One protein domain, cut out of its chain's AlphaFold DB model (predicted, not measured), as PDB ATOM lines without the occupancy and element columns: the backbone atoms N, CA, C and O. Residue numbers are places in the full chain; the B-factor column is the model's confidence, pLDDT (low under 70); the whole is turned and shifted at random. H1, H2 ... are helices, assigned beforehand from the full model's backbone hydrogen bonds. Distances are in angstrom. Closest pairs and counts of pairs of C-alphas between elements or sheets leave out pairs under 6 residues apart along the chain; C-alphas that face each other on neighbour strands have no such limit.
ATOM      1  N   ASN A   2      71.324 -12.392  34.128       57.91
ATOM      2  CA  ASN A   2      71.302 -11.268  33.166       57.91
ATOM      3  C   ASN A   2      70.504 -11.551  31.877       57.91
ATOM      4  O   ASN A   2      69.755 -10.687  31.429       57.91
ATOM      5  N   HIS A   3      70.567 -12.778  31.352       56.44
ATOM      6  CA  HIS A   3      69.759 -13.195  30.197       56.44
ATOM      7  C   HIS A   3      68.254 -13.206  30.514       56.44
ATOM      8  O   HIS A   3      67.431 -12.779  29.712       56.44
ATOM      9  N   LEU A   4      67.895 -13.624  31.733       53.28
ATOM     10  CA  LEU A   4      66.512 -13.680  32.206       53.28
ATOM     11  C   LEU A   4      65.958 -12.272  32.418       53.28
ATOM     12  O   LEU A   4      64.834 -12.008  32.011       53.28
ATOM     13  N   ARG A   5      66.774 -11.350  32.950       60.28
ATOM     14  CA  ARG A   5      66.447  -9.921  33.071       60.28
ATOM     15  C   ARG A   5      66.297  -9.251  31.707       60.28
ATOM     16  O   ARG A   5      65.414  -8.421  31.560       60.28
ATOM     17  N   GLN A   6      67.100  -9.614  30.704       66.56
ATOM     18  CA  GLN A   6      66.923  -9.115  29.334       66.56
ATOM     19  C   GLN A   6      65.624  -9.618  28.693       66.56
ATOM     20  O   GLN A   6      64.911  -8.820  28.089       66.56
ATOM     21  N   VAL A   7      65.276 -10.897  28.864       57.22
ATOM     22  CA  VAL A   7      64.024 -11.466  28.335       57.22
ATOM     23  C   VAL A   7      62.802 -10.891  29.067       57.22
ATOM     24  O   VAL A   7      61.872 -10.410  28.425       57.22
ATOM     25  N   THR A   8      62.826 -10.834  30.402       57.16
ATOM     26  CA  THR A   8      61.717 -10.273  31.205       57.16
ATOM     27  C   THR A   8      61.582  -8.752  31.082       57.16
ATOM     28  O   THR A   8      60.456  -8.270  30.993       57.16
ATOM     29  N   ASN A   9      62.673  -7.976  30.974       57.66
ATOM     30  CA  ASN A   9      62.572  -6.530  30.699       57.66
ATOM     31  C   ASN A   9      62.108  -6.229  29.272       57.66
ATOM     32  O   ASN A   9      61.428  -5.223  29.068       57.66
ATOM     33  N   ARG A  10      62.436  -7.071  28.278       56.38
ATOM     34  CA  ARG A  10      61.808  -6.965  26.951       56.38
ATOM     35  C   ARG A  10      60.310  -7.235  27.046       56.38
ATOM     36  O   ARG A  10      59.550  -6.539  26.388       56.38
ATOM     37  N   PHE A  11      59.893  -8.173  27.893       48.31
ATOM     38  CA  PHE A  11      58.495  -8.566  28.045       48.31
ATOM     39  C   PHE A  11      57.628  -7.554  28.813       48.31
ATOM     40  O   PHE A  11      56.533  -7.232  28.369       48.31
ATOM     41  N   LEU A  12      58.126  -6.950  29.898       49.88
ATOM     42  CA  LEU A  12      57.432  -5.831  30.566       49.88
ATOM     43  C   LEU A  12      57.284  -4.607  29.637       49.88
ATOM     44  O   LEU A  12      56.357  -3.813  29.785       49.88
ATOM     45  N   ARG A  13      58.145  -4.503  28.614       52.12
ATOM     46  CA  ARG A  13      58.033  -3.574  27.480       52.12
ATOM     47  C   ARG A  13      57.177  -4.092  26.310       52.12
ATOM     48  O   ARG A  13      57.234  -3.473  25.256       52.12
ATOM     49  N   GLN A  14      56.387  -5.163  26.441       52.31
ATOM     50  CA  GLN A  14      55.455  -5.639  25.391       52.31
ATOM     51  C   GLN A  14      54.007  -5.143  25.558       52.31
ATOM     52  O   GLN A  14      53.221  -5.225  24.616       52.31
ATOM     53  N   HIS A  15      53.690  -4.448  26.656       54.31
ATOM     54  CA  HIS A  15      52.453  -3.666  26.759       54.31
ATOM     55  C   HIS A  15      52.368  -2.345  25.949       54.31
ATOM     56  O   HIS A  15      51.241  -1.884  25.787       54.31
ATOM     57  N   PRO A  16      53.427  -1.712  25.386       55.97
ATOM     58  CA  PRO A  16      53.278  -0.479  24.621       55.97
ATOM     59  C   PRO A  16      52.631  -0.715  23.258       55.97
ATOM     60  O   PRO A  16      52.133   0.242  22.689       55.97
ATOM     61  N   PHE A  17      52.581  -1.949  22.736       58.72
ATOM     62  CA  PHE A  17      51.788  -2.219  21.536       58.72
ATOM     63  C   PHE A  17      50.294  -2.187  21.851       58.72
ATOM     64  O   PHE A  17      49.550  -1.509  21.163       58.72
ATOM     65  N   LEU A  18      49.855  -2.867  22.914       59.34
ATOM     66  CA  LEU A  18      48.442  -2.912  23.298       59.34
ATOM     67  C   LEU A  18      47.982  -1.551  23.837       59.34
ATOM     68  O   LEU A  18      46.945  -1.046  23.427       59.34
ATOM     69  N   LEU A  19      48.803  -0.908  24.675       67.00
ATOM     70  CA  LEU A  19      48.583   0.464  25.129       67.00
ATOM     71  C   LEU A  19      48.644   1.454  23.959       67.00
ATOM     72  O   LEU A  19      47.779   2.306  23.851       67.00
ATOM     73  N   GLY A  20      49.625   1.328  23.064       68.19
ATOM     74  CA  GLY A  20      49.764   2.182  21.885       68.19
ATOM     75  C   GLY A  20      48.618   2.007  20.897       68.19
ATOM     76  O   GLY A  20      48.146   2.989  20.346       68.19
ATOM     77  N   TYR A  21      48.111   0.788  20.731       65.31
ATOM     78  CA  TYR A  21      46.941   0.483  19.917       65.31
ATOM     79  C   TYR A  21      45.651   1.013  20.559       65.31
ATOM     80  O   TYR A  21      44.831   1.598  19.864       65.31
ATOM     81  N   LEU A  22      45.490   0.895  21.882       67.62
ATOM     82  CA  LEU A  22      44.373   1.512  22.608       67.62
ATOM     83  C   LEU A  22      44.413   3.040  22.528       67.62
ATOM     84  O   LEU A  22      43.386   3.662  22.285       67.62
ATOM     85  N   VAL A  23      45.592   3.645  22.689       71.25
ATOM     86  CA  VAL A  23      45.801   5.090  22.526       71.25
ATOM     87  C   VAL A  23      45.537   5.509  21.083       71.25
ATOM     88  O   VAL A  23      44.887   6.523  20.865       71.25
ATOM     89  N   PHE A  24      45.982   4.724  20.102       71.19
ATOM     90  CA  PHE A  24      45.715   4.966  18.689       71.19
ATOM     91  C   PHE A  24      44.218   4.895  18.379       71.19
ATOM     92  O   PHE A  24      43.696   5.826  17.784       71.19
ATOM     93  N   LEU A  25      43.511   3.856  18.835       65.38
ATOM     94  CA  LEU A  25      42.057   3.750  18.692       65.38
ATOM     95  C   LEU A  25      41.340   4.926  19.350       65.38
ATOM     96  O   LEU A  25      40.458   5.518  18.741       65.38
ATOM     97  N   LEU A  26      41.726   5.286  20.576       71.06
ATOM     98  CA  LEU A  26      41.143   6.418  21.289       71.06
ATOM     99  C   LEU A  26      41.400   7.734  20.544       71.06
ATOM    100  O   LEU A  26      40.502   8.562  20.441       71.06
ATOM    101  N   LEU A  27      42.594   7.913  19.980       68.25
ATOM    102  CA  LEU A  27      42.949   9.088  19.192       68.25
ATOM    103  C   LEU A  27      42.186   9.133  17.865       68.25
ATOM    104  O   LEU A  27      41.707  10.201  17.499       68.25
ATOM    105  N   VAL A  28      42.007   7.995  17.188       65.06
ATOM    106  CA  VAL A  28      41.143   7.882  16.003       65.06
ATOM    107  C   VAL A  28      39.713   8.270  16.368       65.06
ATOM    108  O   VAL A  28      39.173   9.166  15.733       65.06
ATOM    109  N   ILE A  29      39.151   7.717  17.450       66.94
ATOM    110  CA  ILE A  29      37.799   8.047  17.929       66.94
ATOM    111  C   ILE A  29      37.662   9.545  18.225       66.94
ATOM    112  O   ILE A  29      36.676  10.155  17.814       66.94
ATOM    113  N   VAL A  30      38.628  10.153  18.925       71.25
ATOM    114  CA  VAL A  30      38.606  11.582  19.291       71.25
ATOM    115  C   VAL A  30      38.725  12.478  18.059       71.25
ATOM    116  O   VAL A  30      37.954  13.424  17.912       71.25
ATOM    117  N   VAL A  31      39.672  12.191  17.163       66.69
ATOM    118  CA  VAL A  31      39.858  12.961  15.925       66.69
ATOM    119  C   VAL A  31      38.624  12.836  15.038       66.69
ATOM    120  O   VAL A  31      38.164  13.830  14.487       66.69
ATOM    121  N   GLU A  32      38.039  11.647  14.943       61.91
ATOM    122  CA  GLU A  32      36.834  11.410  14.158       61.91
ATOM    123  C   GLU A  32      35.597  12.093  14.742       61.91
ATOM    124  O   GLU A  32      34.888  12.764  13.997       61.91
ATOM    125  N   THR A  33      35.354  12.005  16.056       64.00
ATOM    126  CA  THR A  33      34.239  12.730  16.701       64.00
ATOM    127  C   THR A  33      34.397  14.241  16.575       64.00
ATOM    128  O   THR A  33      33.410  14.946  16.353       64.00
ATOM    129  N   PHE A  34      35.628  14.749  16.647       71.38
ATOM    130  CA  PHE A  34      35.917  16.158  16.410       71.38
ATOM    131  C   PHE A  34      35.645  16.563  14.953       71.38
ATOM    132  O   PHE A  34      34.888  17.503  14.711       71.38
ATOM    133  N   CYS A  35      36.184  15.828  13.978       61.72
ATOM    134  CA  CYS A  35      35.936  16.068  12.555       61.72
ATOM    135  C   CYS A  35      34.443  15.966  12.213       61.72
ATOM    136  O   CYS A  35      33.932  16.779  11.446       61.72
ATOM    137  N   ALA A  36      33.724  15.022  12.824       60.12
ATOM    138  CA  ALA A  36      32.283  14.871  12.682       60.12
ATOM    139  C   ALA A  36      31.517  16.104  13.122       60.12
ATOM    140  O   ALA A  36      30.680  16.614  12.373       60.12
ATOM    141  N   HIS A  37      31.837  16.599  14.314       69.56
ATOM    142  CA  HIS A  37      31.209  17.776  14.887       69.56
ATOM    143  C   HIS A  37      31.501  19.036  14.063       69.56
ATOM    144  O   HIS A  37      30.590  19.807  13.766       69.56
ATOM    145  N   VAL A  38      32.749  19.215  13.621       70.75
ATOM    146  CA  VAL A  38      33.147  20.361  12.791       70.75
ATOM    147  C   VAL A  38      32.460  20.318  11.426       70.75
ATOM    148  O   VAL A  38      31.871  21.312  11.013       70.75
ATOM    149  N   VAL A  39      32.471  19.176  10.733       61.44
ATOM    150  CA  VAL A  39      31.890  19.064   9.384       61.44
ATOM    151  C   VAL A  39      30.368  19.225   9.403       61.44
ATOM    152  O   VAL A  39      29.829  19.933   8.552       61.44
ATOM    153  N   THR A  40      29.675  18.627  10.382       65.38
ATOM    154  CA  THR A  40      28.216  18.793  10.527       65.38
ATOM    155  C   THR A  40      27.827  20.234  10.827       65.38
ATOM    156  O   THR A  40      26.884  20.736  10.219       65.38
ATOM    157  N   GLN A  41      28.549  20.920  11.720       74.19
ATOM    158  CA  GLN A  41      28.243  22.313  12.040       74.19
ATOM    159  C   GLN A  41      28.568  23.285  10.903       74.19
ATOM    160  O   GLN A  41      27.816  24.230  10.692       74.19
ATOM    161  N   TRP A  42      29.671  23.079  10.182       78.44
ATOM    162  CA  TRP A  42      30.162  24.076   9.225       78.44
ATOM    163  C   TRP A  42      29.588  23.934   7.821       78.44
ATOM    164  O   TRP A  42      29.369  24.943   7.156       78.44
ATOM    165  N   TYR A  43      29.351  22.708   7.354       64.06
ATOM    166  CA  TYR A  43      28.977  22.490   5.955       64.06
ATOM    167  C   TYR A  43      27.485  22.242   5.750       64.06
ATOM    168  O   TYR A  43      27.030  22.278   4.611       64.06
ATOM    169  N   GLY A  44      26.712  21.975   6.811       71.62
ATOM    170  CA  GLY A  44      25.272  21.706   6.705       71.62
ATOM    171  C   GLY A  44      24.915  20.495   5.828       71.62
ATOM    172  O   GLY A  44      23.741  20.266   5.546       71.62
ATOM    173  N   VAL A  45      25.910  19.717   5.386       62.25
ATOM    174  CA  VAL A  45      25.712  18.512   4.584       62.25
ATOM    175  C   VAL A  45      25.346  17.379   5.540       62.25
ATOM    176  O   VAL A  45      26.132  17.079   6.448       62.25
ATOM    177  N   PRO A  46      24.176  16.736   5.371       59.16
ATOM    178  CA  PRO A  46      23.835  15.563   6.153       59.16
ATOM    179  C   PRO A  46      24.895  14.486   5.914       59.16
ATOM    180  O   PRO A  46      25.272  14.179   4.786       59.16
ATOM    181  N   TRP A  47      25.412  13.970   7.019       59.66
ATOM    182  CA  TRP A  47      26.507  13.016   7.112       59.66
ATOM    183  C   TRP A  47      26.217  11.724   6.319       59.66
ATOM    184  O   TRP A  47      25.487  10.856   6.794       59.66
ATOM    185  N   THR A  48      26.756  11.572   5.104       58.00
ATOM    186  CA  THR A  48      26.421  10.448   4.206       58.00
ATOM    187  C   THR A  48      27.587   9.458   4.019       58.00
ATOM    188  O   THR A  48      28.561   9.705   3.315       58.00
ATOM    189  N   GLY A  49      27.470   8.285   4.658       60.84
ATOM    190  CA  GLY A  49      28.038   6.990   4.230       60.84
ATOM    191  C   GLY A  49      29.549   6.738   4.369       60.84
ATOM    192  O   GLY A  49      29.948   5.794   5.051       60.84
ATOM    193  N   GLY A  50      30.405   7.529   3.717       65.75
ATOM    194  CA  GLY A  50      31.816   7.163   3.486       65.75
ATOM    195  C   GLY A  50      32.665   7.010   4.758       65.75
ATOM    196  O   GLY A  50      33.486   6.100   4.865       65.75
ATOM    197  N   TYR A  51      32.420   7.858   5.755       67.88
ATOM    198  CA  TYR A  51      33.096   7.816   7.054       67.88
ATOM    199  C   TYR A  51      32.784   6.539   7.845       67.88
ATOM    200  O   TYR A  51      33.689   5.912   8.389       67.88
ATOM    201  N   LEU A  52      31.509   6.124   7.881       71.19
ATOM    202  CA  LEU A  52      31.093   4.941   8.640       71.19
ATOM    203  C   LEU A  52      31.798   3.697   8.104       71.19
ATOM    204  O   LEU A  52      32.214   2.841   8.880       71.19
ATOM    205  N   VAL A  53      31.999   3.630   6.786       71.12
ATOM    206  CA  VAL A  53      32.766   2.563   6.135       71.12
ATOM    207  C   VAL A  53      34.235   2.586   6.566       71.12
ATOM    208  O   VAL A  53      34.758   1.543   6.956       71.12
ATOM    209  N   ALA A  54      34.892   3.751   6.545       70.06
ATOM    210  CA  ALA A  54      36.292   3.884   6.959       70.06
ATOM    211  C   ALA A  54      36.494   3.520   8.441       70.06
ATOM    212  O   ALA A  54      37.366   2.714   8.766       70.06
ATOM    213  N   TYR A  55      35.641   4.035   9.327       78.25
ATOM    214  CA  TYR A  55      35.685   3.735  10.754       78.25
ATOM    215  C   TYR A  55      35.490   2.240  11.037       78.25
ATOM    216  O   TYR A  55      36.290   1.629  11.748       78.25
ATOM    217  N   ARG A  56      34.479   1.607  10.418       82.75
ATOM    218  CA  ARG A  56      34.285   0.147  10.490       82.75
ATOM    219  C   ARG A  56      35.528  -0.594  10.042       82.75
ATOM    220  O   ARG A  56      35.960  -1.519  10.722       82.75
ATOM    221  N   PHE A  57      36.098  -0.194   8.908       80.12
ATOM    222  CA  PHE A  57      37.287  -0.829   8.366       80.12
ATOM    223  C   PHE A  57      38.451  -0.766   9.359       80.12
ATOM    224  O   PHE A  57      39.014  -1.810   9.676       80.12
ATOM    225  N   PHE A  58      38.774   0.408   9.911       81.44
ATOM    226  CA  PHE A  58      39.872   0.548  10.874       81.44
ATOM    227  C   PHE A  58      39.610  -0.181  12.192       81.44
ATOM    228  O   PHE A  58      40.522  -0.821  12.717       81.44
ATOM    229  N   LEU A  59      38.374  -0.144  12.699       85.25
ATOM    230  CA  LEU A  59      37.981  -0.890  13.891       85.25
ATOM    231  C   LEU A  59      38.190  -2.398  13.679       85.25
ATOM    232  O   LEU A  59      38.877  -3.049  14.465       85.25
ATOM    233  N   LEU A  60      37.656  -2.953  12.588       88.31
ATOM    234  CA  LEU A  60      37.789  -4.377  12.265       88.31
ATOM    235  C   LEU A  60      39.240  -4.768  11.979       88.31
ATOM    236  O   LEU A  60      39.696  -5.801  12.466       88.31
ATOM    237  N   LEU A  61      39.982  -3.936  11.246       85.25
ATOM    238  CA  LEU A  61      41.399  -4.139  10.950       85.25
ATOM    239  C   LEU A  61      42.234  -4.179  12.231       85.25
ATOM    240  O   LEU A  61      43.147  -4.989  12.386       85.25
ATOM    241  N   GLY A  62      41.913  -3.315  13.178       86.56
ATOM    242  CA  GLY A  62      42.613  -3.287  14.435       86.56
ATOM    243  C   GLY A  62      42.325  -4.523  15.308       86.56
ATOM    244  O   GLY A  62      43.258  -5.119  15.848       86.56
ATOM    245  N   PHE A  63      41.072  -4.993  15.377       93.50
ATOM    246  CA  PHE A  63      40.741  -6.264  16.047       93.50
ATOM    247  C   PHE A  63      41.312  -7.491  15.322       93.50
ATOM    248  O   PHE A  63      41.704  -8.462  15.973       93.50
ATOM    249  N   PHE A  64      41.435  -7.426  13.996       92.06
ATOM    250  CA  PHE A  64      42.159  -8.400  13.183       92.06
ATOM    251  C   PHE A  64      43.632  -8.491  13.623       92.06
ATOM    252  O   PHE A  64      44.126  -9.575  13.941       92.06
ATOM    253  N   PHE A  65      44.339  -7.361  13.733       87.94
ATOM    254  CA  PHE A  65      45.728  -7.361  14.204       87.94
ATOM    255  C   PHE A  65      45.856  -7.748  15.676       87.94
ATOM    256  O   PHE A  65      46.816  -8.428  16.044       87.94
ATOM    257  N   LEU A  66      44.890  -7.368  16.516       91.69
ATOM    258  CA  LEU A  66      44.848  -7.773  17.916       91.69
ATOM    259  C   LEU A  66      44.750  -9.299  18.049       91.69
ATOM    260  O   LEU A  66      45.487  -9.875  18.845       91.69
ATOM    261  N   GLY A  67      43.912  -9.961  17.244       94.25
ATOM    262  CA  GLY A  67      43.788 -11.422  17.231       94.25
ATOM    263  C   GLY A  67      45.086 -12.124  16.822       94.25
ATOM    264  O   GLY A  67      45.529 -13.049  17.510       94.25
ATOM    265  N   ILE A  68      45.762 -11.631  15.773       92.12
ATOM    266  CA  ILE A  68      47.092 -12.127  15.365       92.12
ATOM    267  C   ILE A  68      48.106 -11.934  16.493       92.12
ATOM    268  O   ILE A  68      48.775 -12.880  16.910       92.12
ATOM    269  N   SER A  69      48.210 -10.705  16.999       90.88
ATOM    270  CA  SER A  69      49.134 -10.339  18.068       90.88
ATOM    271  C   SER A  69      48.926 -11.226  19.291       90.88
ATOM    272  O   SER A  69      49.892 -11.748  19.835       90.88
ATOM    273  N   ARG A  70      47.672 -11.464  19.690       93.62
ATOM    274  CA  ARG A  70      47.328 -12.296  20.846       93.62
ATOM    275  C   ARG A  70      47.754 -13.753  20.675       93.62
ATOM    276  O   ARG A  70      48.244 -14.346  21.630       93.62
ATOM    277  N   ALA A  71      47.587 -14.318  19.481       94.62
ATOM    278  CA  ALA A  71      47.956 -15.704  19.198       94.62
ATOM    279  C   ALA A  71      49.479 -15.918  19.059       94.62
ATOM    280  O   ALA A  71      49.972 -17.024  19.304       94.62
ATOM    281  N   VAL A  72      50.228 -14.875  18.674       92.69
ATOM    282  CA  VAL A  72      51.688 -14.921  18.457       92.69
ATOM    283  C   VAL A  72      52.483 -14.493  19.698       92.69
ATOM    284  O   VAL A  72      53.525 -15.079  20.008       92.69
ATOM    285  N   GLN A  73      52.033 -13.467  20.422       89.38
ATOM    286  CA  GLN A  73      52.731 -12.957  21.604       89.38
ATOM    287  C   GLN A  73      52.652 -13.960  22.760       89.38
ATOM    288  O   GLN A  73      51.579 -14.425  23.132       89.38
ATOM    289  N   GLY A  74      53.811 -14.307  23.326       87.69
ATOM    290  CA  GLY A  74      53.910 -15.299  24.398       87.69
ATOM    291  C   GLY A  74      53.705 -16.739  23.923       87.69
ATOM    292  O   GLY A  74      53.596 -17.642  24.751       87.69
ATOM    293  N   ASN A  75      53.667 -16.981  22.610       93.81
ATOM    294  CA  ASN A  75      53.539 -18.318  22.052       93.81
ATOM    295  C   ASN A  75      54.930 -18.910  21.725       93.81
ATOM    296  O   ASN A  75      55.598 -18.434  20.799       93.81
ATOM    297  N   PRO A  76      55.381 -19.961  22.441       94.31
ATOM    298  CA  PRO A  76      56.693 -20.563  22.209       94.31
ATOM    299  C   PRO A  76      56.818 -21.274  20.851       94.31
ATOM    300  O   PRO A  76      57.932 -21.582  20.444       94.31
ATOM    301  N   ALA A  77      55.727 -21.499  20.112       92.62
ATOM    302  CA  ALA A  77      55.805 -22.002  18.737       92.62
ATOM    303  C   ALA A  77      56.308 -20.945  17.734       92.62
ATOM    304  O   ALA A  77      56.838 -21.306  16.686       92.62
ATOM    305  N   TYR A  78      56.158 -19.652  18.046       89.94
ATOM    306  CA  TYR A  78      56.603 -18.542  17.190       89.94
ATOM    307  C   TYR A  78      57.856 -17.831  17.710       89.94
ATOM    308  O   TYR A  78      58.467 -17.056  16.978       89.94
ATOM    309  N   GLN A  79      58.240 -18.071  18.964       90.19
ATOM    310  CA  GLN A  79      59.364 -17.408  19.618       90.19
ATOM    311  C   GLN A  79      60.438 -18.434  19.992       90.19
ATOM    312  O   GLN A  79      60.425 -18.977  21.097       90.19
ATOM    313  N   ASP A  80      61.383 -18.679  19.078       89.94
ATOM    314  CA  ASP A  80      62.454 -19.672  19.261       89.94
ATOM    315  C   ASP A  80      63.268 -19.422  20.544       89.94
ATOM    316  O   ASP A  80      63.561 -20.364  21.279       89.94
ATOM    317  N   GLU A  81      63.571 -18.158  20.867       88.75
ATOM    318  CA  GLU A  81      64.262 -17.776  22.110       88.75
ATOM    319  C   GLU A  81      63.453 -18.161  23.357       88.75
ATOM    320  O   GLU A  81      64.003 -18.688  24.324       88.75
ATOM    321  N   TYR A  82      62.136 -17.931  23.335       92.62
ATOM    322  CA  TYR A  82      61.263 -18.285  24.451       92.62
ATOM    323  C   TYR A  82      61.147 -19.803  24.599       92.62
ATOM    324  O   TYR A  82      61.228 -20.326  25.709       92.62
ATOM    325  N   ARG A  83      61.047 -20.525  23.478       93.50
ATOM    326  CA  ARG A  83      61.072 -21.989  23.446       93.50
ATOM    327  C   ARG A  83      62.358 -22.545  24.054       93.50
ATOM    328  O   ARG A  83      62.297 -23.417  24.913       93.50
ATOM    329  N   GLN A  84      63.513 -22.034  23.625       92.50
ATOM    330  CA  GLN A  84      64.820 -22.427  24.156       92.50
ATOM    331  C   GLN A  84      64.935 -22.117  25.645       92.50
ATOM    332  O   GLN A  84      65.415 -22.946  26.411       92.50
ATOM    333  N   TRP A  85      64.438 -20.957  26.073       94.06
ATOM    334  CA  TRP A  85      64.393 -20.620  27.485       94.06
ATOM    335  C   TRP A  85      63.549 -21.629  28.277       94.06
ATOM    336  O   TRP A  85      64.044 -22.148  29.276       94.06
ATOM    337  N   LEU A  86      62.351 -21.996  27.798       94.81
ATOM    338  CA  LEU A  86      61.514 -23.019  28.439       94.81
ATOM    339  C   LEU A  86      62.261 -24.353  28.589       94.81
ATOM    340  O   LEU A  86      62.232 -24.920  29.677       94.81
ATOM    341  N   LEU A  87      63.006 -24.793  27.562       94.56
ATOM    342  CA  LEU A  87      63.839 -26.009  27.611       94.56
ATOM    343  C   LEU A  87      64.928 -25.962  28.695       94.56
ATOM    344  O   LEU A  87      65.313 -27.000  29.223       94.56
ATOM    345  N   THR A  88      65.440 -24.775  29.023       95.31
ATOM    346  CA  THR A  88      66.498 -24.593  30.037       95.31
ATOM    347  C   THR A  88      65.971 -24.384  31.458       95.31
ATOM    348  O   THR A  88      66.759 -24.251  32.395       95.31
ATOM    349  N   THR A  89      64.652 -24.319  31.642       94.25
ATOM    350  CA  THR A  89      64.015 -24.033  32.937       94.25
ATOM    351  C   THR A  89      63.266 -25.250  33.476       94.25
ATOM    352  O   THR A  89      62.844 -26.095  32.695       94.25
ATOM    353  N   PRO A  90      63.002 -25.334  34.795       95.75
ATOM    354  CA  PRO A  90      62.156 -26.382  35.382       95.75
ATOM    355  C   PRO A  90      60.650 -26.150  35.116       95.75
ATOM    356  O   PRO A  90      59.791 -26.450  35.960       95.75
ATOM    357  N   TRP A  91      60.315 -25.523  33.986       95.81
ATOM    358  CA  TRP A  91      58.936 -25.340  33.557       95.81
ATOM    359  C   TRP A  91      58.365 -26.677  33.076       95.81
ATOM    360  O   TRP A  91      59.062 -27.479  32.459       95.81
ATOM    361  N   SER A  92      57.090 -26.910  33.371       95.00
ATOM    362  CA  SER A  92      56.332 -28.069  32.909       95.00
ATOM    363  C   SER A  92      55.000 -27.597  32.316       95.00
ATOM    364  O   SER A  92      54.505 -26.549  32.740       95.00
ATOM    365  N   PRO A  93      54.387 -28.353  31.387       93.81
ATOM    366  CA  PRO A  93      53.135 -27.952  30.735       93.81
ATOM    367  C   PRO A  93      51.953 -27.692  31.678       93.81
ATOM    368  O   PRO A  93      51.043 -26.938  31.344       93.81
ATOM    369  N   GLU A  94      51.980 -28.278  32.875       94.06
ATOM    370  CA  GLU A  94      50.972 -28.073  33.920       94.06
ATOM    371  C   GLU A  94      51.025 -26.665  34.536       94.06
ATOM    372  O   GLU A  94      50.050 -26.199  35.127       94.06
ATOM    373  N   LYS A  95      52.162 -25.970  34.410       94.19
ATOM    374  CA  LYS A  95      52.356 -24.624  34.950       94.19
ATOM    375  C   LYS A  95      51.959 -23.572  33.913       94.19
ATOM    376  O   LYS A  95      52.230 -23.740  32.722       94.19
ATOM    377  N   PRO A  96      51.388 -22.430  34.341       93.94
ATOM    378  CA  PRO A  96      51.099 -21.337  33.426       93.94
ATOM    379  C   PRO A  96      52.375 -20.877  32.709       93.94
ATOM    380  O   PRO A  96      53.468 -20.883  33.279       93.94
ATOM    381  N   LEU A  97      52.224 -20.470  31.448       94.62
ATOM    382  CA  LEU A  97      53.317 -19.902  30.667       94.62
ATOM    383  C   LEU A  97      53.826 -18.615  31.349       94.62
ATOM    384  O   LEU A  97      53.017 -17.722  31.613       94.62
ATOM    385  N   PRO A  98      55.139 -18.487  31.620       92.44
ATOM    386  CA  PRO A  98      55.695 -17.316  32.305       92.44
ATOM    387  C   PRO A  98      55.476 -15.993  31.567       92.44
ATOM    388  O   PRO A  98      55.307 -14.958  32.205       92.44
ATOM    389  N   LEU A  99      55.421 -16.027  30.233       87.56
ATOM    390  CA  LEU A  99      55.087 -14.870  29.391       87.56
ATOM    391  C   LEU A  99      53.571 -14.686  29.199       87.56
ATOM    392  O   LEU A  99      53.117 -14.051  28.255       87.56
ATOM    393  N   GLY A 100      52.764 -15.256  30.088       88.56
ATOM    394  CA  GLY A 100      51.318 -15.151  30.040       88.56
ATOM    395  C   GLY A 100      50.647 -16.196  29.142       88.56
ATOM    396  O   GLY A 100      51.277 -16.869  28.322       88.56
ATOM    397  N   PRO A 101      49.333 -16.384  29.331       91.62
ATOM    398  CA  PRO A 101      48.571 -17.377  28.596       91.62
ATOM    399  C   PRO A 101      48.412 -16.990  27.123       91.62
ATOM    400  O   PRO A 101      48.029 -15.861  26.827       91.62
ATOM    401  N   VAL A 102      48.575 -17.957  26.216       92.94
ATOM    402  CA  VAL A 102      48.117 -17.835  24.814       92.94
ATOM    403  C   VAL A 102      46.586 -17.908  24.733       92.94
ATOM    404  O   VAL A 102      45.991 -17.296  23.857       92.94
ATOM    405  N   ARG A 103      45.938 -18.616  25.676       94.50
ATOM    406  CA  ARG A 103      44.469 -18.718  25.759       94.50
ATOM    407  C   ARG A 103      43.812 -17.350  25.937       94.50
ATOM    408  O   ARG A 103      44.381 -16.458  26.570       94.50
ATOM    409  N   LEU A 104      42.578 -17.240  25.456       95.12
ATOM    410  CA  LEU A 104      41.742 -16.070  25.701       95.12
ATOM    411  C   LEU A 104      41.547 -15.848  27.207       95.12
ATOM    412  O   LEU A 104      41.426 -16.790  27.993       95.12
ATOM    413  N   THR A 105      41.560 -14.583  27.600       94.62
ATOM    414  CA  THR A 105      41.454 -14.105  28.979       94.62
ATOM    415  C   THR A 105      40.226 -13.219  29.148       94.62
ATOM    416  O   THR A 105      39.609 -12.792  28.175       94.62
ATOM    417  N   VAL A 106      39.891 -12.888  30.397       94.25
ATOM    418  CA  VAL A 106      38.824 -11.918  30.699       94.25
ATOM    419  C   VAL A 106      39.123 -10.548  30.078       94.25
ATOM    420  O   VAL A 106      38.203  -9.863  29.650       94.25
ATOM    421  N   LEU A 107      40.400 -10.163  29.957       91.12
ATOM    422  CA  LEU A 107      40.780  -8.916  29.292       91.12
ATOM    423  C   LEU A 107      40.389  -8.921  27.808       91.12
ATOM    424  O   LEU A 107      39.862  -7.927  27.321       91.12
ATOM    425  N   ASP A 108      40.590 -10.043  27.110       94.00
ATOM    426  CA  ASP A 108      40.186 -10.187  25.707       94.00
ATOM    427  C   ASP A 108      38.660 -10.028  25.564       94.00
ATOM    428  O   ASP A 108      38.190  -9.336  24.663       94.00
ATOM    429  N   LEU A 109      37.880 -10.583  26.503       94.06
ATOM    430  CA  LEU A 109      36.426 -10.396  26.555       94.06
ATOM    431  C   LEU A 109      36.039  -8.925  26.769       94.06
ATOM    432  O   LEU A 109      35.160  -8.425  26.075       94.06
ATOM    433  N   VAL A 110      36.698  -8.219  27.693       91.69
ATOM    434  CA  VAL A 110      36.446  -6.788  27.932       91.69
ATOM    435  C   VAL A 110      36.748  -5.964  26.681       91.69
ATOM    436  O   VAL A 110      35.942  -5.116  26.309       91.69
ATOM    437  N   LEU A 111      37.862  -6.230  25.992       91.31
ATOM    438  CA  LEU A 111      38.210  -5.538  24.748       91.31
ATOM    439  C   LEU A 111      37.164  -5.776  23.656       91.31
ATOM    440  O   LEU A 111      36.755  -4.828  22.991       91.31
ATOM    441  N   LEU A 112      36.695  -7.017  23.507       92.75
ATOM    442  CA  LEU A 112      35.617  -7.348  22.577       92.75
ATOM    443  C   LEU A 112      34.320  -6.614  22.924       92.75
ATOM    444  O   LEU A 112      33.712  -6.032  22.033       92.75
ATOM    445  N   LEU A 113      33.929  -6.576  24.202       92.50
ATOM    446  CA  LEU A 113      32.742  -5.843  24.652       92.50
ATOM    447  C   LEU A 113      32.859  -4.344  24.358       92.50
ATOM    448  O   LEU A 113      31.922  -3.759  23.824       92.50
ATOM    449  N   VAL A 114      34.012  -3.732  24.643       89.31
ATOM    450  CA  VAL A 114      34.263  -2.317  24.330       89.31
ATOM    451  C   VAL A 114      34.165  -2.075  22.825       89.31
ATOM    452  O   VAL A 114      33.455  -1.168  22.405       89.31
ATOM    453  N   GLY A 115      34.805  -2.909  22.002       89.12
ATOM    454  CA  GLY A 115      34.702  -2.793  20.547       89.12
ATOM    455  C   GLY A 115      33.268  -2.964  20.039       89.12
ATOM    456  O   GLY A 115      32.833  -2.215  19.167       89.12
ATOM    457  N   THR A 116      32.497  -3.889  20.618       89.75
ATOM    458  CA  THR A 116      31.078  -4.094  20.295       89.75
ATOM    459  C   THR A 116      30.188  -2.929  20.734       89.75
ATOM    460  O   THR A 116      29.181  -2.682  20.079       89.75
ATOM    461  N   VAL A 117      30.528  -2.204  21.802       88.06
ATOM    462  CA  VAL A 117      29.797  -0.997  22.234       88.06
ATOM    463  C   VAL A 117      30.142   0.206  21.354       88.06
ATOM    464  O   VAL A 117      29.271   1.013  21.048       88.06
ATOM    465  N   VAL A 118      31.403   0.321  20.940       87.44
ATOM    466  CA  VAL A 118      31.944   1.481  20.211       87.44
ATOM    467  C   VAL A 118      31.722   1.376  18.691       87.44
ATOM    468  O   VAL A 118      31.874   2.358  17.963       87.44
ATOM    469  N   ARG A 119      31.316   0.207  18.184       87.50
ATOM    470  CA  ARG A 119      30.958   0.011  16.769       87.50
ATOM    471  C   ARG A 119      29.814   0.945  16.326       87.50
ATOM    472  O   ARG A 119      28.956   1.299  17.135       87.50
ATOM    473  N   PRO A 120      29.694   1.238  15.024       83.44
ATOM    474  CA  PRO A 120      28.511   1.908  14.493       83.44
ATOM    475  C   PRO A 120      27.238   1.085  14.692       83.44
ATOM    476  O   PRO A 120      27.258  -0.146  14.568       83.44
ATOM    477  N   VAL A 121      26.125   1.773  14.961       81.94
ATOM    478  CA  VAL A 121      24.801   1.170  15.212       81.94
ATOM    479  C   VAL A 121      24.379   0.237  14.074       81.94
ATOM    480  O   VAL A 121      23.851  -0.843  14.314       81.94
ATOM    481  N   ASP A 122      24.699   0.626  12.847       80.38
ATOM    482  CA  ASP A 122      24.377  -0.045  11.591       80.38
ATOM    483  C   ASP A 122      25.345  -1.197  11.232       80.38
ATOM    484  O   ASP A 122      25.234  -1.792  10.160       80.38
ATOM    485  N   SER A 123      26.331  -1.507  12.082       81.00
ATOM    486  CA  SER A 123      27.221  -2.668  11.901       81.00
ATOM    487  C   SER A 123      26.629  -3.929  12.524       81.00
ATOM    488  O   SER A 123      25.876  -3.853  13.492       81.00
ATOM    489  N   ALA A 124      27.028  -5.107  12.044       84.38
ATOM    490  CA  ALA A 124      26.668  -6.354  12.714       84.38
ATOM    491  C   ALA A 124      27.253  -6.375  14.148       84.38
ATOM    492  O   ALA A 124      28.452  -6.107  14.315       84.38
ATOM    493  N   PRO A 125      26.464  -6.707  15.193       84.56
ATOM    494  CA  PRO A 125      26.912  -6.713  16.591       84.56
ATOM    495  C   PRO A 125      28.161  -7.552  16.854       84.56
ATOM    496  O   PRO A 125      28.942  -7.260  17.762       84.56
ATOM    497  N   TRP A 126      28.371  -8.568  16.026       88.50
ATOM    498  CA  TRP A 126      29.428  -9.549  16.194       88.50
ATOM    499  C   TRP A 126      30.653  -9.267  15.329       88.50
ATOM    500  O   TRP A 126      31.655  -9.947  15.508       88.50
ATOM    501  N   ALA A 127      30.630  -8.273  14.432       88.94
ATOM    502  CA  ALA A 127      31.698  -8.053  13.449       88.94
ATOM    503  C   ALA A 127      33.094  -7.935  14.092       88.94
ATOM    504  O   ALA A 127      34.056  -8.547  13.628       88.94
ATOM    505  N   VAL A 128      33.180  -7.224  15.219       92.50
ATOM    506  CA  VAL A 128      34.399  -7.087  16.031       92.50
ATOM    507  C   VAL A 128      34.891  -8.442  16.551       92.50
ATOM    508  O   VAL A 128      36.067  -8.784  16.402       92.50
ATOM    509  N   ALA A 129      33.986  -9.242  17.121       93.75
ATOM    510  CA  ALA A 129      34.298 -10.581  17.608       93.75
ATOM    511  C   ALA A 129      34.696 -11.524  16.467       93.75
ATOM    512  O   ALA A 129      35.638 -12.294  16.629       93.75
ATOM    513  N   LEU A 130      34.040 -11.433  15.307       92.12
ATOM    514  CA  LEU A 130      34.377 -12.226  14.127       92.12
ATOM    515  C   LEU A 130      35.797 -11.910  13.628       92.12
ATOM    516  O   LEU A 130      36.575 -12.834  13.395       92.12
ATOM    517  N   ALA A 131      36.164 -10.626  13.523       92.44
ATOM    518  CA  ALA A 131      37.498 -10.204  13.087       92.44
ATOM    519  C   ALA A 131      38.605 -10.712  14.029       92.44
ATOM    520  O   ALA A 131      39.614 -11.269  13.583       92.44
ATOM    521  N   PHE A 132      38.395 -10.575  15.339       95.50
ATOM    522  CA  PHE A 132      39.342 -11.031  16.354       95.50
ATOM    523  C   PHE A 132      39.428 -12.561  16.449       95.50
ATOM    524  O   PHE A 132      40.518 -13.124  16.367       95.50
ATOM    525  N   LEU A 133      38.295 -13.257  16.599       95.56
ATOM    526  CA  LEU A 133      38.272 -14.716  16.758       95.56
ATOM    527  C   LEU A 133      38.705 -15.436  15.483       95.56
ATOM    528  O   LEU A 133      39.387 -16.458  15.569       95.56
ATOM    529  N   GLY A 134      38.345 -14.906  14.311       93.94
ATOM    530  CA  GLY A 134      38.735 -15.463  13.019       93.94
ATOM    531  C   GLY A 134      40.250 -15.445  12.826       93.94
ATOM    532  O   GLY A 134      40.846 -16.478  12.520       93.94
ATOM    533  N   THR A 135      40.897 -14.307  13.085       93.75
ATOM    534  CA  THR A 135      42.363 -14.196  12.990       93.75
ATOM    535  C   THR A 135      43.093 -14.986  14.062       93.75
ATOM    536  O   THR A 135      44.030 -15.720  13.743       93.75
ATOM    537  N   TYR A 136      42.646 -14.888  15.315       96.31
ATOM    538  CA  TYR A 136      43.197 -15.657  16.428       96.31
ATOM    539  C   TYR A 136      43.143 -17.165  16.138       96.31
ATOM    540  O   TYR A 136      44.153 -17.865  16.244       96.31
ATOM    541  N   SER A 137      41.988 -17.660  15.683       96.19
ATOM    542  CA  SER A 137      41.819 -19.060  15.288       96.19
ATOM    543  C   SER A 137      42.686 -19.426  14.092       96.19
ATOM    544  O   SER A 137      43.327 -20.467  14.126       96.19
ATOM    545  N   GLY A 138      42.769 -18.580  13.061       93.31
ATOM    546  CA  GLY A 138      43.605 -18.834  11.884       93.31
ATOM    547  C   GLY A 138      45.081 -19.050  12.237       93.31
ATOM    548  O   GLY A 138      45.700 -20.010  11.771       93.31
ATOM    549  N   VAL A 139      45.630 -18.218  13.128       94.19
ATOM    550  CA  VAL A 139      47.002 -18.384  13.636       94.19
ATOM    551  C   VAL A 139      47.141 -19.686  14.435       94.19
ATOM    552  O   VAL A 139      48.103 -20.433  14.232       94.19
ATOM    553  N   LEU A 140      46.178 -20.021  15.298       94.88
ATOM    554  CA  LEU A 140      46.218 -21.277  16.052       94.88
ATOM    555  C   LEU A 140      46.054 -22.521  15.170       94.88
ATOM    556  O   LEU A 140      46.732 -23.511  15.422       94.88
ATOM    557  N   ILE A 141      45.226 -22.490  14.121       94.12
ATOM    558  CA  ILE A 141      45.120 -23.574  13.130       94.12
ATOM    559  C   ILE A 141      46.491 -23.810  12.494       94.12
ATOM    560  O   ILE A 141      46.967 -24.944  12.466       94.12
ATOM    561  N   ALA A 142      47.166 -22.743  12.054       91.25
ATOM    562  CA  ALA A 142      48.510 -22.845  11.491       91.25
ATOM    563  C   ALA A 142      49.528 -23.394  12.509       91.25
ATOM    564  O   ALA A 142      50.397 -24.190  12.149       91.25
ATOM    565  N   THR A 143      49.409 -23.005  13.780       91.94
ATOM    566  CA  THR A 143      50.259 -23.509  14.872       91.94
ATOM    567  C   THR A 143      50.035 -25.002  15.121       91.94
ATOM    568  O   THR A 143      50.992 -25.776  15.181       91.94
ATOM    569  N   ASN A 144      48.774 -25.419  15.232       92.69
ATOM    570  CA  ASN A 144      48.370 -26.798  15.491       92.69
ATOM    571  C   ASN A 144      48.783 -27.722  14.341       92.69
ATOM    572  O   ASN A 144      49.314 -28.803  14.592       92.69
ATOM    573  N   TYR A 145      48.636 -27.261  13.095       90.12
ATOM    574  CA  TYR A 145      49.105 -27.976  11.911       90.12
ATOM    575  C   TYR A 145      50.613 -28.237  11.971       90.12
ATOM    576  O   TYR A 145      51.065 -29.372  11.847       90.12
ATOM    577  N   ARG A 146      51.406 -27.192  12.244       87.75
ATOM    578  CA  ARG A 146      52.872 -27.302  12.355       87.75
ATOM    579  C   ARG A 146      53.321 -28.209  13.493       87.75
ATOM    580  O   ARG A 146      54.400 -28.785  13.420       87.75
ATOM    581  N   SER A 147      52.504 -28.317  14.532       88.19
ATOM    582  CA  SER A 147      52.799 -29.123  15.715       88.19
ATOM    583  C   SER A 147      52.348 -30.584  15.580       88.19
ATOM    584  O   SER A 147      52.444 -31.336  16.545       88.19
ATOM    585  N   GLY A 148      51.833 -30.992  14.412       88.06
ATOM    586  CA  GLY A 148      51.377 -32.359  14.147       88.06
ATOM    587  C   GLY A 148      50.005 -32.703  14.739       88.06
ATOM    588  O   GLY A 148      49.647 -33.877  14.819       88.06
ATOM    589  N   GLN A 149      49.208 -31.713  15.160       90.75
ATOM    590  CA  GLN A 149      47.824 -31.930  15.608       90.75
ATOM    591  C   GLN A 149      46.862 -31.987  14.413       90.75
ATOM    592  O   GLN A 149      45.925 -31.186  14.295       90.75
ATOM    593  N   ASP A 150      47.081 -32.948  13.517       87.94
ATOM    594  CA  ASP A 150      46.356 -33.047  12.247       87.94
ATOM    595  C   ASP A 150      44.845 -33.188  12.450       87.94
ATOM    596  O   ASP A 150      44.060 -32.575  11.735       87.94
ATOM    597  N   GLY A 151      44.416 -33.958  13.458       87.50
ATOM    598  CA  GLY A 151      42.995 -34.207  13.720       87.50
ATOM    599  C   GLY A 151      42.213 -32.954  14.126       87.50
ATOM    600  O   GLY A 151      41.107 -32.730  13.637       87.50
ATOM    601  N   ALA A 152      42.781 -32.107  14.985       88.62
ATOM    602  CA  ALA A 152      42.117 -30.873  15.398       88.62
ATOM    603  C   ALA A 152      42.173 -29.802  14.306       88.62
ATOM    604  O   ALA A 152      41.173 -29.148  14.031       88.62
ATOM    605  N   THR A 153      43.322 -29.680  13.636       88.44
ATOM    606  CA  THR A 153      43.465 -28.837  12.442       88.44
ATOM    607  C   THR A 153      42.418 -29.228  11.398       88.44
ATOM    608  O   THR A 153      41.780 -28.362  10.803       88.44
ATOM    609  N   PHE A 154      42.176 -30.534  11.237       83.81
ATOM    610  CA  PHE A 154      41.146 -31.066  10.356       83.81
ATOM    611  C   PHE A 154      39.759 -30.612  10.696       83.81
ATOM    612  O   PHE A 154      39.099 -30.009   9.852       83.81
ATOM    613  N   PHE A 155      39.359 -30.862  11.931       89.19
ATOM    614  CA  PHE A 155      38.070 -30.419  12.401       89.19
ATOM    615  C   PHE A 155      37.888 -28.916  12.150       89.19
ATOM    616  O   PHE A 155      36.929 -28.526  11.499       89.19
ATOM    617  N   CYS A 156      38.857 -28.084  12.537       89.75
ATOM    618  CA  CYS A 156      38.763 -26.635  12.378       89.75
ATOM    619  C   CYS A 156      38.655 -26.173  10.917       89.75
ATOM    620  O   CYS A 156      37.837 -25.305  10.639       89.75
ATOM    621  N   ILE A 157      39.437 -26.732   9.984       85.94
ATOM    622  CA  ILE A 157      39.366 -26.361   8.558       85.94
ATOM    623  C   ILE A 157      38.025 -26.787   7.956       85.94
ATOM    624  O   ILE A 157      37.386 -26.004   7.253       85.94
ATOM    625  N   THR A 158      37.570 -28.007   8.247       80.94
ATOM    626  CA  THR A 158      36.275 -28.497   7.762       80.94
ATOM    627  C   THR A 158      35.135 -27.660   8.335       80.94
ATOM    628  O   THR A 158      34.271 -27.217   7.586       80.94
ATOM    629  N   THR A 159      35.154 -27.354   9.631       85.19
ATOM    630  CA  THR A 159      34.167 -26.470  10.260       85.19
ATOM    631  C   THR A 159      34.233 -25.054   9.678       85.19
ATOM    632  O   THR A 159      33.194 -24.492   9.359       85.19
ATOM    633  N   ALA A 160      35.424 -24.495   9.440       86.25
ATOM    634  CA  ALA A 160      35.596 -23.179   8.815       86.25
ATOM    635  C   ALA A 160      35.058 -23.129   7.378       86.25
ATOM    636  O   ALA A 160      34.592 -22.081   6.936       86.25
ATOM    637  N   SER A 161      35.049 -24.253   6.657       79.19
ATOM    638  CA  SER A 161      34.444 -24.318   5.320       79.19
ATOM    639  C   SER A 161      32.929 -24.077   5.317       79.19
ATOM    640  O   SER A 161      32.383 -23.718   4.279       79.19
ATOM    641  N   LEU A 162      32.266 -24.188   6.476       83.31
ATOM    642  CA  LEU A 162      30.850 -23.851   6.658       83.31
ATOM    643  C   LEU A 162      30.613 -22.347   6.896       83.31
ATOM    644  O   LEU A 162      29.461 -21.919   6.942       83.31
ATOM    645  N   LEU A 163      31.667 -21.529   7.030       81.75
ATOM    646  CA  LEU A 163      31.533 -20.084   7.260       81.75
ATOM    647  C   LEU A 163      30.715 -19.354   6.183       81.75
ATOM    648  O   LEU A 163      29.897 -18.537   6.584       81.75
ATOM    649  N   PRO A 164      30.842 -19.618   4.865       75.25
ATOM    650  CA  PRO A 164      30.025 -18.952   3.851       75.25
ATOM    651  C   PRO A 164      28.549 -19.234   4.041       75.25
ATOM    652  O   PRO A 164      27.741 -18.328   3.911       75.25
ATOM    653  N   LEU A 165      28.204 -20.478   4.390       74.62
ATOM    654  CA  LEU A 165      26.824 -20.855   4.658       74.62
ATOM    655  C   LEU A 165      26.295 -20.094   5.877       74.62
ATOM    656  O   LEU A 165      25.201 -19.547   5.838       74.62
ATOM    657  N   ALA A 166      27.092 -20.013   6.943       82.81
ATOM    658  CA  ALA A 166      26.721 -19.255   8.132       82.81
ATOM    659  C   ALA A 166      26.592 -17.746   7.848       82.81
ATOM    660  O   ALA A 166      25.655 -17.119   8.334       82.81
ATOM    661  N   ILE A 167      27.512 -17.168   7.061       78.69
ATOM    662  CA  ILE A 167      27.492 -15.754   6.645       78.69
ATOM    663  C   ILE A 167      26.250 -15.490   5.800       78.69
ATOM    664  O   ILE A 167      25.564 -14.493   5.997       78.69
ATOM    665  N   PHE A 168      25.922 -16.417   4.909       72.94
ATOM    666  CA  PHE A 168      24.740 -16.338   4.074       72.94
ATOM    667  C   PHE A 168      23.442 -16.305   4.900       72.94
ATOM    668  O   PHE A 168      22.626 -15.398   4.724       72.94
ATOM    669  N   TYR A 169      23.273 -17.241   5.843       76.81
ATOM    670  CA  TYR A 169      22.123 -17.240   6.761       76.81
ATOM    671  C   TYR A 169      22.048 -15.954   7.593       76.81
ATOM    672  O   TYR A 169      20.968 -15.404   7.791       76.81
ATOM    673  N   SER A 170      23.202 -15.438   8.025       78.44
ATOM    674  CA  SER A 170      23.298 -14.166   8.748       78.44
ATOM    675  C   SER A 170      22.787 -12.986   7.926       78.44
ATOM    676  O   SER A 170      22.029 -12.169   8.445       78.44
ATOM    677  N   ILE A 171      23.103 -12.944   6.632       75.25
ATOM    678  CA  ILE A 171      22.678 -11.863   5.736       75.25
ATOM    679  C   ILE A 171      21.195 -11.973   5.370       75.25
ATOM    680  O   ILE A 171      20.523 -10.951   5.255       75.25
ATOM    681  N   THR A 172      20.665 -13.189   5.217       75.75
ATOM    682  CA  THR A 172      19.274 -13.392   4.774       75.75
ATOM    683  C   THR A 172      18.274 -13.205   5.910       75.75
ATOM    684  O   THR A 172      17.287 -12.494   5.741       75.75
ATOM    685  N   ASP A 173      18.539 -13.785   7.082       73.88
ATOM    686  CA  ASP A 173      17.565 -13.792   8.178       73.88
ATOM    687  C   ASP A 173      17.779 -12.645   9.181       73.88
ATOM    688  O   ASP A 173      17.027 -12.518  10.144       73.88
ATOM    689  N   SER A 174      18.797 -11.791   8.990       74.94
ATOM    690  CA  SER A 174      19.284 -10.846  10.020       74.94
ATOM    691  C   SER A 174      19.715 -11.547  11.322       74.94
ATOM    692  O   SER A 174      19.748 -10.947  12.400       74.94
ATOM    693  N   ILE A 175      20.023 -12.846  11.241       75.62
ATOM    694  CA  ILE A 175      20.375 -13.706  12.370       75.62
ATOM    695  C   ILE A 175      21.879 -13.994  12.321       75.62
ATOM    696  O   ILE A 175      22.329 -14.979  11.747       75.62
ATOM    697  N   ASP A 176      22.680 -13.164  12.984       76.00
ATOM    698  CA  ASP A 176      24.148 -13.250  12.907       76.00
ATOM    699  C   ASP A 176      24.800 -14.333  13.795       76.00
ATOM    700  O   ASP A 176      26.011 -14.578  13.719       76.00
ATOM    701  N   TRP A 177      24.033 -14.991  14.670       83.94
ATOM    702  CA  TRP A 177      24.594 -15.941  15.638       83.94
ATOM    703  C   TRP A 177      25.241 -17.206  15.033       83.94
ATOM    704  O   TRP A 177      26.180 -17.697  15.664       83.94
ATOM    705  N   PRO A 178      24.849 -17.747  13.854       87.62
ATOM    706  CA  PRO A 178      25.469 -18.953  13.303       87.62
ATOM    707  C   PRO A 178      26.959 -18.773  13.001       87.62
ATOM    708  O   PRO A 178      27.756 -19.659  13.308       87.62
ATOM    709  N   VAL A 179      27.362 -17.616  12.457       88.44
ATOM    710  CA  VAL A 179      28.778 -17.319  12.163       88.44
ATOM    711  C   VAL A 179      29.578 -17.259  13.458       88.44
ATOM    712  O   VAL A 179      30.651 -17.854  13.569       88.44
ATOM    713  N   PHE A 180      29.028 -16.565  14.456       88.56
ATOM    714  CA  PHE A 180      29.646 -16.443  15.767       88.56
ATOM    715  C   PHE A 180      29.781 -17.806  16.456       88.56
ATOM    716  O   PHE A 180      30.864 -18.142  16.929       88.56
ATOM    717  N   ALA A 181      28.724 -18.623  16.460       91.19
ATOM    718  CA  ALA A 181      28.736 -19.964  17.037       91.19
ATOM    719  C   ALA A 181      29.780 -20.863  16.362       91.19
ATOM    720  O   ALA A 181      30.544 -21.548  17.044       91.19
ATOM    721  N   LEU A 182      29.873 -20.812  15.032       92.62
ATOM    722  CA  LEU A 182      30.851 -21.582  14.272       92.62
ATOM    723  C   LEU A 182      32.290 -21.164  14.611       92.62
ATOM    724  O   LEU A 182      33.125 -22.019  14.919       92.62
ATOM    725  N   LEU A 183      32.585 -19.858  14.622       92.88
ATOM    726  CA  LEU A 183      33.902 -19.353  15.019       92.88
ATOM    727  C   LEU A 183      34.226 -19.652  16.480       92.88
ATOM    728  O   LEU A 183      35.380 -19.942  16.795       92.88
ATOM    729  N   PHE A 184      33.238 -19.613  17.372       94.00
ATOM    730  CA  PHE A 184      33.422 -19.972  18.772       94.00
ATOM    731  C   PHE A 184      33.833 -21.443  18.914       94.00
ATOM    732  O   PHE A 184      34.820 -21.739  19.590       94.00
ATOM    733  N   VAL A 185      33.153 -22.355  18.211       95.19
ATOM    734  CA  VAL A 185      33.507 -23.784  18.171       95.19
ATOM    735  C   VAL A 185      34.918 -23.984  17.613       95.19
ATOM    736  O   VAL A 185      35.726 -24.677  18.233       95.19
ATOM    737  N   ILE A 186      35.256 -23.334  16.493       95.12
ATOM    738  CA  ILE A 186      36.606 -23.392  15.906       95.12
ATOM    739  C   ILE A 186      37.650 -22.894  16.912       95.12
ATOM    740  O   ILE A 186      38.667 -23.555  17.124       95.12
ATOM    741  N   THR A 187      37.389 -21.763  17.570       96.12
ATOM    742  CA  THR A 187      38.291 -21.172  18.568       96.12
ATOM    743  C   THR A 187      38.505 -22.125  19.742       96.12
ATOM    744  O   THR A 187      39.645 -22.339  20.162       96.12
ATOM    745  N   ALA A 188      37.431 -22.721  20.264       96.31
ATOM    746  CA  ALA A 188      37.485 -23.653  21.384       96.31
ATOM    747  C   ALA A 188      38.313 -24.901  21.041       96.31
ATOM    748  O   ALA A 188      39.203 -25.279  21.806       96.31
ATOM    749  N   VAL A 189      38.095 -25.492  19.861       95.94
ATOM    750  CA  VAL A 189      38.874 -26.651  19.399       95.94
ATOM    751  C   VAL A 189      40.334 -26.279  19.150       95.94
ATOM    752  O   VAL A 189      41.227 -27.029  19.543       95.94
ATOM    753  N   CYS A 190      40.605 -25.101  18.578       95.94
ATOM    754  CA  CYS A 190      41.968 -24.606  18.392       95.94
ATOM    755  C   CYS A 190      42.710 -24.438  19.719       95.94
ATOM    756  O   CYS A 190      43.873 -24.833  19.815       95.94
ATOM    757  N   GLN A 191      42.053 -23.881  20.740       95.88
ATOM    758  CA  GLN A 191      42.638 -23.742  22.073       95.88
ATOM    759  C   GLN A 191      42.868 -25.092  22.742       95.88
ATOM    760  O   GLN A 191      43.932 -25.311  23.315       95.88
ATOM    761  N   TRP A 192      41.904 -26.007  22.656       96.44
ATOM    762  CA  TRP A 192      42.054 -27.355  23.196       96.44
ATOM    763  C   TRP A 192      43.238 -28.093  22.552       96.44
ATOM    764  O   TRP A 192      44.082 -28.654  23.250       96.44
ATOM    765  N   ALA A 193      43.349 -28.033  21.225       95.19
ATOM    766  CA  ALA A 193      44.451 -28.636  20.481       95.19
ATOM    767  C   ALA A 193      45.802 -27.990  20.800       95.19
ATOM    768  O   ALA A 193      46.817 -28.681  20.913       95.19
ATOM    769  N   TRP A 194      45.808 -26.675  21.014       94.75
ATOM    770  CA  TRP A 194      46.994 -25.955  21.446       94.75
ATOM    771  C   TRP A 194      47.435 -26.369  22.856       94.75
ATOM    772  O   TRP A 194      48.616 -26.623  23.078       94.75
ATOM    773  N   LEU A 195      46.504 -26.523  23.802       94.44
ATOM    774  CA  LEU A 195      46.814 -27.035  25.142       94.44
ATOM    775  C   LEU A 195      47.372 -28.461  25.082       94.44
ATOM    776  O   LEU A 195      48.357 -28.769  25.747       94.44
ATOM    777  N   ARG A 196      46.802 -29.318  24.227       94.75
ATOM    778  CA  ARG A 196      47.331 -30.666  23.992       94.75
ATOM    779  C   ARG A 196      48.746 -30.636  23.412       94.75
ATOM    780  O   ARG A 196      49.580 -31.440  23.810       94.75
ATOM    781  N   THR A 197      49.013 -29.696  22.510       93.06
ATOM    782  CA  THR A 197      50.349 -29.459  21.952       93.06
ATOM    783  C   THR A 197      51.328 -29.002  23.027       93.06
ATOM    784  O   THR A 197      52.436 -29.519  23.106       93.06
ATOM    785  N   LEU A 198      50.938 -28.063  23.890       93.62
ATOM    786  CA  LEU A 198      51.761 -27.632  25.024       93.62
ATOM    787  C   LEU A 198      52.088 -28.797  25.964       93.62
ATOM    788  O   LEU A 198      53.226 -28.908  26.407       93.62
ATOM    789  N   ASN A 199      51.132 -29.696  26.208       94.94
ATOM    790  CA  ASN A 199      51.337 -30.887  27.035       94.94
ATOM    791  C   ASN A 199      52.346 -31.882  26.449       94.94
ATOM    792  O   ASN A 199      52.906 -32.673  27.200       94.94
ATOM    793  N   SER A 200      52.604 -31.841  25.139       93.06
ATOM    794  CA  SER A 200      53.629 -32.663  24.486       93.06
ATOM    795  C   SER A 200      54.974 -31.945  24.331       93.06
ATOM    796  O   SER A 200      55.801 -32.370  23.527       93.06
ATOM    797  N   PHE A 201      55.192 -30.827  25.023       94.19
ATOM    798  CA  PHE A 201      56.497 -30.173  25.071       94.19
ATOM    799  C   PHE A 201      57.504 -31.054  25.845       94.19
ATOM    800  O   PHE A 201      57.137 -31.572  26.901       94.19
TER     801      PHE A 201
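Overview. This is residues 2 to 201 of the 422 residues of an uncharacterized protein of Planctomycetes bacterium HG15A2 (UniProt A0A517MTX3). A flat slab of mostly aligned helices has H6 in its middle: H3, H5, H7 and H9 pack round H6 as an up-and-down bundle, each helix running against the one before it in the bundle. Along one edge H1 and the long H2 follow each other end to end, H2 loosely beside H3, while the tip at residues 40 to 46 sticks out; on the other side of H6, H8 folds back through a hairpin into H9. The printed part has 200 residues with nine named helices, H1 to H9 in order, and no named strand; its class is all helix. It is only just loose, close to compact, with a radius of gyration of the C-alphas of 19.9 A, and only just flat, spanning 67 by 45 by 22 A.

Along the chain. H1 is residues 2 to 12, beginning at C-alpha 2 (71.302, -11.268, 33.166). H2, residues 15 to 43, is the longest at 40.8 A and ends at C-alpha 43 (28.977, 22.490, 5.955). H3 is residues 50 to 72, 33.3 A, and H4 residues 80 to 87. H5 is residues 106 to 118, and H6 residues 127 to 146, 28.6 A. H7 is residues 150 to 160, and H8 residues 163 to 173. H9, residues 177 to 199, 32.7 A, ends at C-alpha 199 (51.337, -30.887, 27.035).

Arrangement. The hub is H6, touching four helices. It touches H3 the same way at a shallow tilt of 31 degrees, with the C-alphas of Gly 67 and Tyr 136 closest at 4.4 A. H9 touches H6 the same way at a shallow tilt of 33 degrees, only just short of steep; the closest C-alphas, of Ser 137 and Thr 187, are 5.3 A apart. H5 and H6 form a hairpin at 37 degrees, only just steep; H5 touches with residues 112 to 116 alone, and the closest C-alphas, of Leu 112 and Ala 129, are 6.1 A apart. H6 and H7 form a hairpin, closest at the C-alphas of Ile 141 and Thr 153, 5.6 A. H7 touches H9 opposite ways, closest at the C-alphas of Cys 156 and Ile 186, 5.3 A. H8 and H9 form a hairpin, closest at the C-alphas of Ala 166 and Val 179, 4.9 A. H2 and H3 are close but not clearly touching, the C-alphas of Leu 25 and Leu 59 being 7.8 A apart. H1 and H4 are near each other. In H1 to H9 every O i to N i+4 pair is within hydrogen-bond range.

Size, cuts and confidence. The C-alphas of Gly 44 and Pro 90, the two farthest apart, are 67.0 A apart. The printed part has no cut. The link from H4 to H5, residues 88 to 105, is long. The mean pLDDT of the printed part is 82.6; 41 residues are under 70, among them residues 2 to 22 and 45 to 51.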